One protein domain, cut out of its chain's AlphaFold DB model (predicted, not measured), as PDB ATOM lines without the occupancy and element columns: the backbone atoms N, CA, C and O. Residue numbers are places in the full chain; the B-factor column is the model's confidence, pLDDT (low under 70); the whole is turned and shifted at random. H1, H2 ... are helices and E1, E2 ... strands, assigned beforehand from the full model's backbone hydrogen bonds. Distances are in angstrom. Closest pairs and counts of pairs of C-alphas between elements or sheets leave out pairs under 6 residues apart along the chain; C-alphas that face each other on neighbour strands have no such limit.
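What this domain is: This is residues 149 to 203 of the 668 residues of a protein of Physcomitrium patens (UniProt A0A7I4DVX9). A strongly twisted sheet of three strands, E1, E2 and E3, has two short helices beyond one of its ends: H1 only grazes the sheet and H2 sits farther off. The loop before E1, residues 149 to 158, lies toward the other end, where the E2 to E3 hairpin turns. The printed part has 55 residues, with elements in the order E1, H1, E2, E3, H2; the sheet order is E1 - E2 - E3, antiparallel, and the class is mixed, helices and strands. It is only just compact, close to loose, with a radius of gyration of the C-alphas of 11.8 A and spans of 31 by 22 by 15 A.

Where its parts are: E1, residues 159 to 165, is 15.5 A long and begins at C-alpha 159 at (156.871, 109.002, 150.887). E2, residues 179 to 184, is 16.1 A long, and E3, residues 190 to 194, 12.9 A. H1, residues 169 to 173, measures 6.2 A. H2, residues 199 to 203, measures 6.5 A and ends at C-alpha 203 at (166.031, 115.245, 172.049).

How they stand to each other: E2 is the inner strand. E1 is antiparallel to it at 146 degrees between directions, with N 162 and O 181 at 2.8 A; C-alphas 161 and 182 face each other at 4.2 A. E2 and E3 form a hairpin, antiparallel at 151 degrees, with N 182 and O 191 at 2.8 A; C-alphas 179 and 194 face each other at 4.2 A. H1 only grazes the sheet with residues 171 to 172; its closest C-alphas to E3 are those of Glu 171 and Pro 194, 6.7 A. H2 is not on the sheet and is apart from H1. In both helices every O i to N i+4 pair is within hydrogen-bond range.

The domain as a whole: The two C-alphas farthest apart, those of Gly 186 and Met 200, are 32.1 A apart. The printed part has no cut, and the links between its elements are tight. Its mean pLDDT is 94.0, and no printed residue is under 70.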
ATOM      1  N   GLN A 149     160.679 114.954 153.767       90.50
ATOM      2  CA  GLN A 149     159.575 114.010 153.833       90.50
ATOM      3  C   GLN A 149     160.056 112.789 154.629       90.50
ATOM      4  O   GLN A 149     161.221 112.403 154.472       90.50
ATOM      5  N   PRO A 150     159.225 112.207 155.503       92.19
ATOM      6  CA  PRO A 150     159.619 111.060 156.309       92.19
ATOM      7  C   PRO A 150     159.791 109.810 155.434       92.19
ATOM      8  O   PRO A 150     159.004 109.563 154.519       92.19
ATOM      9  N   ASP A 151     160.814 109.007 155.713       90.62
ATOM     10  CA  ASP A 151     160.945 107.674 155.119       90.62
ATOM     11  C   ASP A 151     159.938 106.719 155.786       90.62
ATOM     12  O   ASP A 151     159.578 106.900 156.951       90.62
ATOM     13  N   CYS A 152     159.464 105.700 155.065       91.56
ATOM     14  CA  CYS A 152     158.584 104.697 155.661       91.56
ATOM     15  C   CYS A 152     159.353 103.823 156.656       91.56
ATOM     16  O   CYS A 152     160.331 103.178 156.282       91.56
ATOM     17  N   THR A 153     158.883 103.754 157.899       89.31
ATOM     18  CA  THR A 153     159.497 102.944 158.961       89.31
ATOM     19  C   THR A 153     159.419 101.444 158.692       89.31
ATOM     20  O   THR A 153     160.278 100.706 159.155       89.31
ATOM     21  N   ASP A 154     158.419 100.990 157.933       89.25
ATOM     22  CA  ASP A 154     158.206  99.564 157.674       89.25
ATOM     23  C   ASP A 154     159.028  99.019 156.502       89.25
ATOM     24  O   ASP A 154     159.526  97.900 156.567       89.25
ATOM     25  N   CYS A 155     159.131  99.770 155.401       91.50
ATOM     26  CA  CYS A 155     159.764  99.283 154.168       91.50
ATOM     27  C   CYS A 155     160.901 100.171 153.647       91.50
ATOM     28  O   CYS A 155     161.451  99.890 152.586       91.50
ATOM     29  N   GLY A 156     161.228 101.272 154.330       90.94
ATOM     30  CA  GLY A 156     162.312 102.190 153.957       90.94
ATOM     31  C   GLY A 156     162.069 103.018 152.689       90.94
ATOM     32  O   GLY A 156     162.873 103.890 152.361       90.94
ATOM     33  N   SER A 157     160.970 102.783 151.963       92.00
ATOM     34  CA  SER A 157     160.653 103.520 150.736       92.00
ATOM     35  C   SER A 157     160.321 104.987 151.020       92.00
ATOM     36  O   SER A 157     159.852 105.348 152.106       92.00
ATOM     37  N   LYS A 158     160.516 105.836 150.006       92.56
ATOM     38  CA  LYS A 158     160.154 107.255 150.066       92.56
ATOM     39  C   LYS A 158     158.644 107.446 150.208       92.56
ATOM     40  O   LYS A 158     157.841 106.573 149.877       92.56
ATOM     41  N   SER A 159     158.265 108.609 150.719       93.38
ATOM     42  CA  SER A 159     156.871 109.002 150.887       93.38
ATOM     43  C   SER A 159     156.559 110.281 150.116       93.38
ATOM     44  O   SER A 159     157.464 111.016 149.726       93.38
ATOM     45  N   PHE A 160     155.276 110.536 149.890       92.62
ATOM     46  CA  PHE A 160     154.775 111.780 149.314       92.62
ATOM     47  C   PHE A 160     153.681 112.359 150.208       92.62
ATOM     48  O   PHE A 160     152.948 111.619 150.864       92.62
ATOM     49  N   MET A 161     153.594 113.687 150.277       93.69
ATOM     50  CA  MET A 161     152.629 114.368 151.140       93.69
ATOM     51  C   MET A 161     151.204 114.147 150.619       93.69
ATOM     52  O   MET A 161     150.945 114.331 149.433       93.69
ATOM     53  N   ILE A 162     150.286 113.774 151.512       95.88
ATOM     54  CA  ILE A 162     148.859 113.584 151.198       95.88
ATOM     55  C   ILE A 162     147.954 114.626 151.858       95.88
ATOM     56  O   ILE A 162     146.806 114.769 151.451       95.88
ATOM     57  N   GLY A 163     148.447 115.369 152.853       93.94
ATOM     58  CA  GLY A 163     147.687 116.453 153.468       93.94
ATOM     59  C   GLY A 163     148.105 116.754 154.901       93.94
ATOM     60  O   GLY A 163     149.234 116.486 155.311       93.94
ATOM     61  N   ARG A 164     147.177 117.333 155.664       93.44
ATOM     62  CA  ARG A 164     147.333 117.613 157.096       93.44
ATOM     63  C   ARG A 164     146.399 116.714 157.894       93.44
ATOM     64  O   ARG A 164     145.272 116.475 157.471       93.44
ATOM     65  N   GLY A 165     146.881 116.238 159.034       91.56
ATOM     66  CA  GLY A 165     146.120 115.413 159.966       91.56
ATOM     67  C   GLY A 165     145.771 116.179 161.234       91.56
ATOM     68  O   GLY A 165     146.421 117.170 161.569       91.56
ATOM     69  N   ASN A 166     144.765 115.690 161.957       93.69
ATOM     70  CA  ASN A 166     144.466 116.173 163.303       93.69
ATOM     71  C   ASN A 166     145.536 115.681 164.277       93.69
ATOM     72  O   ASN A 166     145.929 114.513 164.209       93.69
ATOM     73  N   SER A 167     145.966 116.547 165.189       95.00
ATOM     74  CA  SER A 167     146.861 116.164 166.276       95.00
ATOM     75  C   SER A 167     146.147 115.261 167.279       95.00
ATOM     76  O   SER A 167     145.023 115.535 167.700       95.00
ATOM     77  N   THR A 168     146.807 114.180 167.670       95.19
ATOM     78  CA  THR A 168     146.385 113.307 168.769       95.19
ATOM     79  C   THR A 168     146.655 113.970 170.123       95.19
ATOM     80  O   THR A 168     147.427 114.925 170.221       95.19
ATOM     81  N   ALA A 169     146.050 113.449 171.194       94.94
ATOM     82  CA  ALA A 169     146.287 113.949 172.550       94.94
ATOM     83  C   ALA A 169     147.767 113.836 172.970       94.94
ATOM     84  O   ALA A 169     148.291 114.725 173.637       94.94
ATOM     85  N   GLU A 170     148.450 112.771 172.545       94.12
ATOM     86  CA  GLU A 170     149.880 112.583 172.795       94.12
ATOM     87  C   GLU A 170     150.732 113.588 172.010       94.12
ATOM     88  O   GLU A 170     151.629 114.208 172.573       94.12
ATOM     89  N   GLU A 171     150.419 113.820 170.733       94.94
ATOM     90  CA  GLU A 171     151.132 114.806 169.912       94.94
ATOM     91  C   GLU A 171     150.962 116.234 170.467       94.94
ATOM     92  O   GLU A 171     151.936 116.985 170.569       94.94
ATOM     93  N   LEU A 172     149.747 116.595 170.898       94.44
ATOM     94  CA  LEU A 172     149.459 117.890 171.522       94.44
ATOM     95  C   LEU A 172     150.202 118.086 172.847       94.44
ATOM     96  O   LEU A 172     150.642 119.201 173.125       94.44
ATOM     97  N   ARG A 173     150.398 117.018 173.635       94.12
ATOM     98  CA  ARG A 173     151.167 117.068 174.890       94.12
ATOM     99  C   ARG A 173     152.598 117.571 174.678       94.12
ATOM    100  O   ARG A 173     153.132 118.235 175.557       94.12
ATOM    101  N   TYR A 174     153.187 117.282 173.520       94.25
ATOM    102  CA  TYR A 174     154.533 117.722 173.134       94.25
ATOM    103  C   TYR A 174     154.519 118.915 172.159       94.25
ATOM    104  O   TYR A 174     155.481 119.158 171.423       94.25
ATOM    105  N   GLY A 175     153.410 119.660 172.123       92.19
ATOM    106  CA  GLY A 175     153.290 120.908 171.374       92.19
ATOM    107  C   GLY A 175     153.110 120.754 169.861       92.19
ATOM    108  O   GLY A 175     153.178 121.748 169.139       92.19
ATOM    109  N   ALA A 176     152.844 119.548 169.345       94.00
ATOM    110  CA  ALA A 176     152.594 119.350 167.918       94.00
ATOM    111  C   ALA A 176     151.155 119.721 167.531       94.00
ATOM    112  O   ALA A 176     150.298 118.866 167.322       94.00
ATOM    113  N   SER A 177     150.895 121.020 167.373       90.62
ATOM    114  CA  SER A 177     149.617 121.552 166.871       90.62
ATOM    115  C   SER A 177     149.404 121.342 165.365       90.62
ATOM    116  O   SER A 177     148.298 121.518 164.857       90.62
ATOM    117  N   ARG A 178     150.458 120.957 164.636       92.50
ATOM    118  CA  ARG A 178     150.427 120.679 163.198       92.50
ATOM    119  C   ARG A 178     151.003 119.296 162.918       92.50
ATOM    120  O   ARG A 178     152.162 119.037 163.242       92.50
ATOM    121  N   VAL A 179     150.228 118.456 162.234       95.88
ATOM    122  CA  VAL A 179     150.670 117.140 161.753       95.88
ATOM    123  C   VAL A 179     150.575 117.089 160.236       95.88
ATOM    124  O   VAL A 179     149.523 117.344 159.648       95.88
ATOM    125  N   GLU A 180     151.691 116.766 159.592       96.31
ATOM    126  CA  GLU A 180     151.760 116.525 158.154       96.31
ATOM    127  C   GLU A 180     151.559 115.024 157.894       96.31
ATOM    128  O   GLU A 180     152.161 114.191 158.571       96.31
ATOM    129  N   LEU A 181     150.701 114.673 156.935       96.38
ATOM    130  CA  LEU A 181     150.431 113.289 156.551       96.38
ATOM    131  C   LEU A 181     151.106 112.971 155.224       96.38
ATOM    132  O   LEU A 181     151.027 113.739 154.260       96.38
ATOM    133  N   PHE A 182     151.722 111.799 155.171       96.38
ATOM    134  CA  PHE A 182     152.417 111.269 154.011       96.38
ATOM    135  C   PHE A 182     151.914 109.864 153.684       96.38
ATOM    136  O   PHE A 182     151.409 109.156 154.549       96.38
ATOM    137  N   ARG A 183     152.079 109.438 152.432       96.06
ATOM    138  CA  ARG A 183     151.815 108.068 151.989       96.06
ATOM    139  C   ARG A 183     153.085 107.446 151.440       96.06
ATOM    140  O   ARG A 183     153.798 108.061 150.648       96.06
ATOM    141  N   CYS A 184     153.386 106.234 151.891       96.12
ATOM    142  CA  CYS A 184     154.522 105.465 151.404       96.12
ATOM    143  C   CYS A 184     154.310 105.048 149.942       96.12
ATOM    144  O   CYS A 184     153.256 104.513 149.607       96.12
ATOM    145  N   SER A 185     155.318 105.217 149.081       93.38
ATOM    146  CA  SER A 185     155.236 104.761 147.687       93.38
ATOM    147  C   SER A 185     155.265 103.235 147.541       93.38
ATOM    148  O   SER A 185     154.654 102.707 146.618       93.38
ATOM    149  N   GLY A 186     155.936 102.526 148.455       93.50
ATOM    150  CA  GLY A 186     156.068 101.067 148.430       93.50
ATOM    151  C   GLY A 186     154.860 100.350 149.032       93.50
ATOM    152  O   GLY A 186     154.122  99.669 148.331       93.50
ATOM    153  N   CYS A 187     154.639 100.515 150.339       95.06
ATOM    154  CA  CYS A 187     153.600  99.776 151.066       95.06
ATOM    155  C   CYS A 187     152.269 100.527 151.236       95.06
ATOM    156  O   CYS A 187     151.379 100.022 151.915       95.06
ATOM    157  N   GLN A 188     152.131 101.734 150.670       94.38
ATOM    158  CA  GLN A 188     150.912 102.564 150.712       94.38
ATOM    159  C   GLN A 188     150.410 102.964 152.111       94.38
ATOM    160  O   GLN A 188     149.371 103.617 152.227       94.38
ATOM    161  N   ARG A 189     151.159 102.649 153.177       94.19
ATOM    162  CA  ARG A 189     150.825 103.068 154.542       94.19
ATOM    163  C   ARG A 189     150.883 104.580 154.696       94.19
ATOM    164  O   ARG A 189     151.720 105.258 154.091       94.19
ATOM    165  N   GLU A 190     149.986 105.080 155.535       94.56
ATOM    166  CA  GLU A 190     150.006 106.457 156.001       94.56
ATOM    167  C   GLU A 190     151.121 106.643 157.036       94.56
ATOM    168  O   GLU A 190     151.309 105.818 157.926       94.56
ATOM    169  N   ILE A 191     151.866 107.735 156.901       95.38
ATOM    170  CA  ILE A 191     152.952 108.134 157.789       95.38
ATOM    171  C   ILE A 191     152.598 109.509 158.345       95.38
ATOM    172  O   ILE A 191     152.289 110.436 157.593       95.38
ATOM    173  N   ARG A 192     152.672 109.649 159.666       94.81
ATOM    174  CA  ARG A 192     152.427 110.911 160.366       94.81
ATOM    175  C   ARG A 192     153.751 111.600 160.660       94.81
ATOM    176  O   ARG A 192     154.694 110.961 161.115       94.81
ATOM    177  N   PHE A 193     153.807 112.907 160.445       96.12
ATOM    178  CA  PHE A 193     154.946 113.744 160.801       96.12
ATOM    179  C   PHE A 193     154.478 114.929 161.661       96.12
ATOM    180  O   PHE A 193     154.133 115.993 161.131       96.12
ATOM    181  N   PRO A 194     154.404 114.740 162.992       96.25
ATOM    182  CA  PRO A 194     154.046 115.799 163.929       96.25
ATOM    183  C   PRO A 194     155.170 116.833 164.041       96.25
ATOM    184  O   PRO A 194     156.344 116.484 164.162       96.25
ATOM    185  N   ARG A 195     154.814 118.118 164.011       95.69
ATOM    186  CA  ARG A 195     155.753 119.241 164.135       95.69
ATOM    187  C   ARG A 195     155.868 119.653 165.604       95.69
ATOM    188  O   ARG A 195     155.144 120.542 166.043       95.69
ATOM    189  N   TYR A 196     156.706 118.950 166.364       96.50
ATOM    190  CA  TYR A 196     156.878 119.165 167.804       96.50
ATOM    191  C   TYR A 196     157.585 120.488 168.124       96.50
ATOM    192  O   TYR A 196     158.595 120.822 167.505       96.50
ATOM    193  N   SER A 197     157.084 121.206 169.131       94.44
ATOM    194  CA  SER A 197     157.738 122.393 169.696       94.44
ATOM    195  C   SER A 197     158.367 122.141 171.071       94.44
ATOM    196  O   SER A 197     159.207 122.935 171.489       94.44
ATOM    197  N   ASP A 198     158.035 121.037 171.755       95.19
ATOM    198  CA  ASP A 198     158.705 120.669 173.006       95.19
ATOM    199  C   ASP A 198     160.128 120.167 172.726       95.19
ATOM    200  O   ASP A 198     160.334 119.095 172.145       95.19
ATOM    201  N   ALA A 199     161.123 120.928 173.184       93.62
ATOM    202  CA  ALA A 199     162.531 120.606 172.991       93.62
ATOM    203  C   ALA A 199     162.938 119.259 173.623       93.62
ATOM    204  O   ALA A 199     163.804 118.579 173.081       93.62
ATOM    205  N   MET A 200     162.274 118.811 174.697       94.88
ATOM    206  CA  MET A 200     162.498 117.486 175.286       94.88
ATOM    207  C   MET A 200     162.123 116.372 174.310       94.88
ATOM    208  O   MET A 200     162.866 115.402 174.173       94.88
ATOM    209  N   LYS A 201     161.008 116.521 173.581       96.62
ATOM    210  CA  LYS A 201     160.620 115.547 172.552       96.62
ATOM    211  C   LYS A 201     161.597 115.565 171.378       96.62
ATOM    212  O   LYS A 201     161.876 114.519 170.802       96.62
ATOM    213  N   LEU A 202     162.172 116.725 171.057       97.06
ATOM    214  CA  LEU A 202     163.174 116.852 169.995       97.06
ATOM    215  C   LEU A 202     164.516 116.181 170.332       97.06
ATOM    216  O   LEU A 202     165.203 115.728 169.415       97.06
ATOM    217  N   LEU A 203     164.873 116.047 171.617       96.50
ATOM    218  CA  LEU A 203     166.031 115.245 172.049       96.50
ATOM    219  C   LEU A 203     165.851 113.746 171.737       96.50
ATOM    220  O   LEU A 203     166.838 113.045 171.499       96.50
TER     221      LEU A 203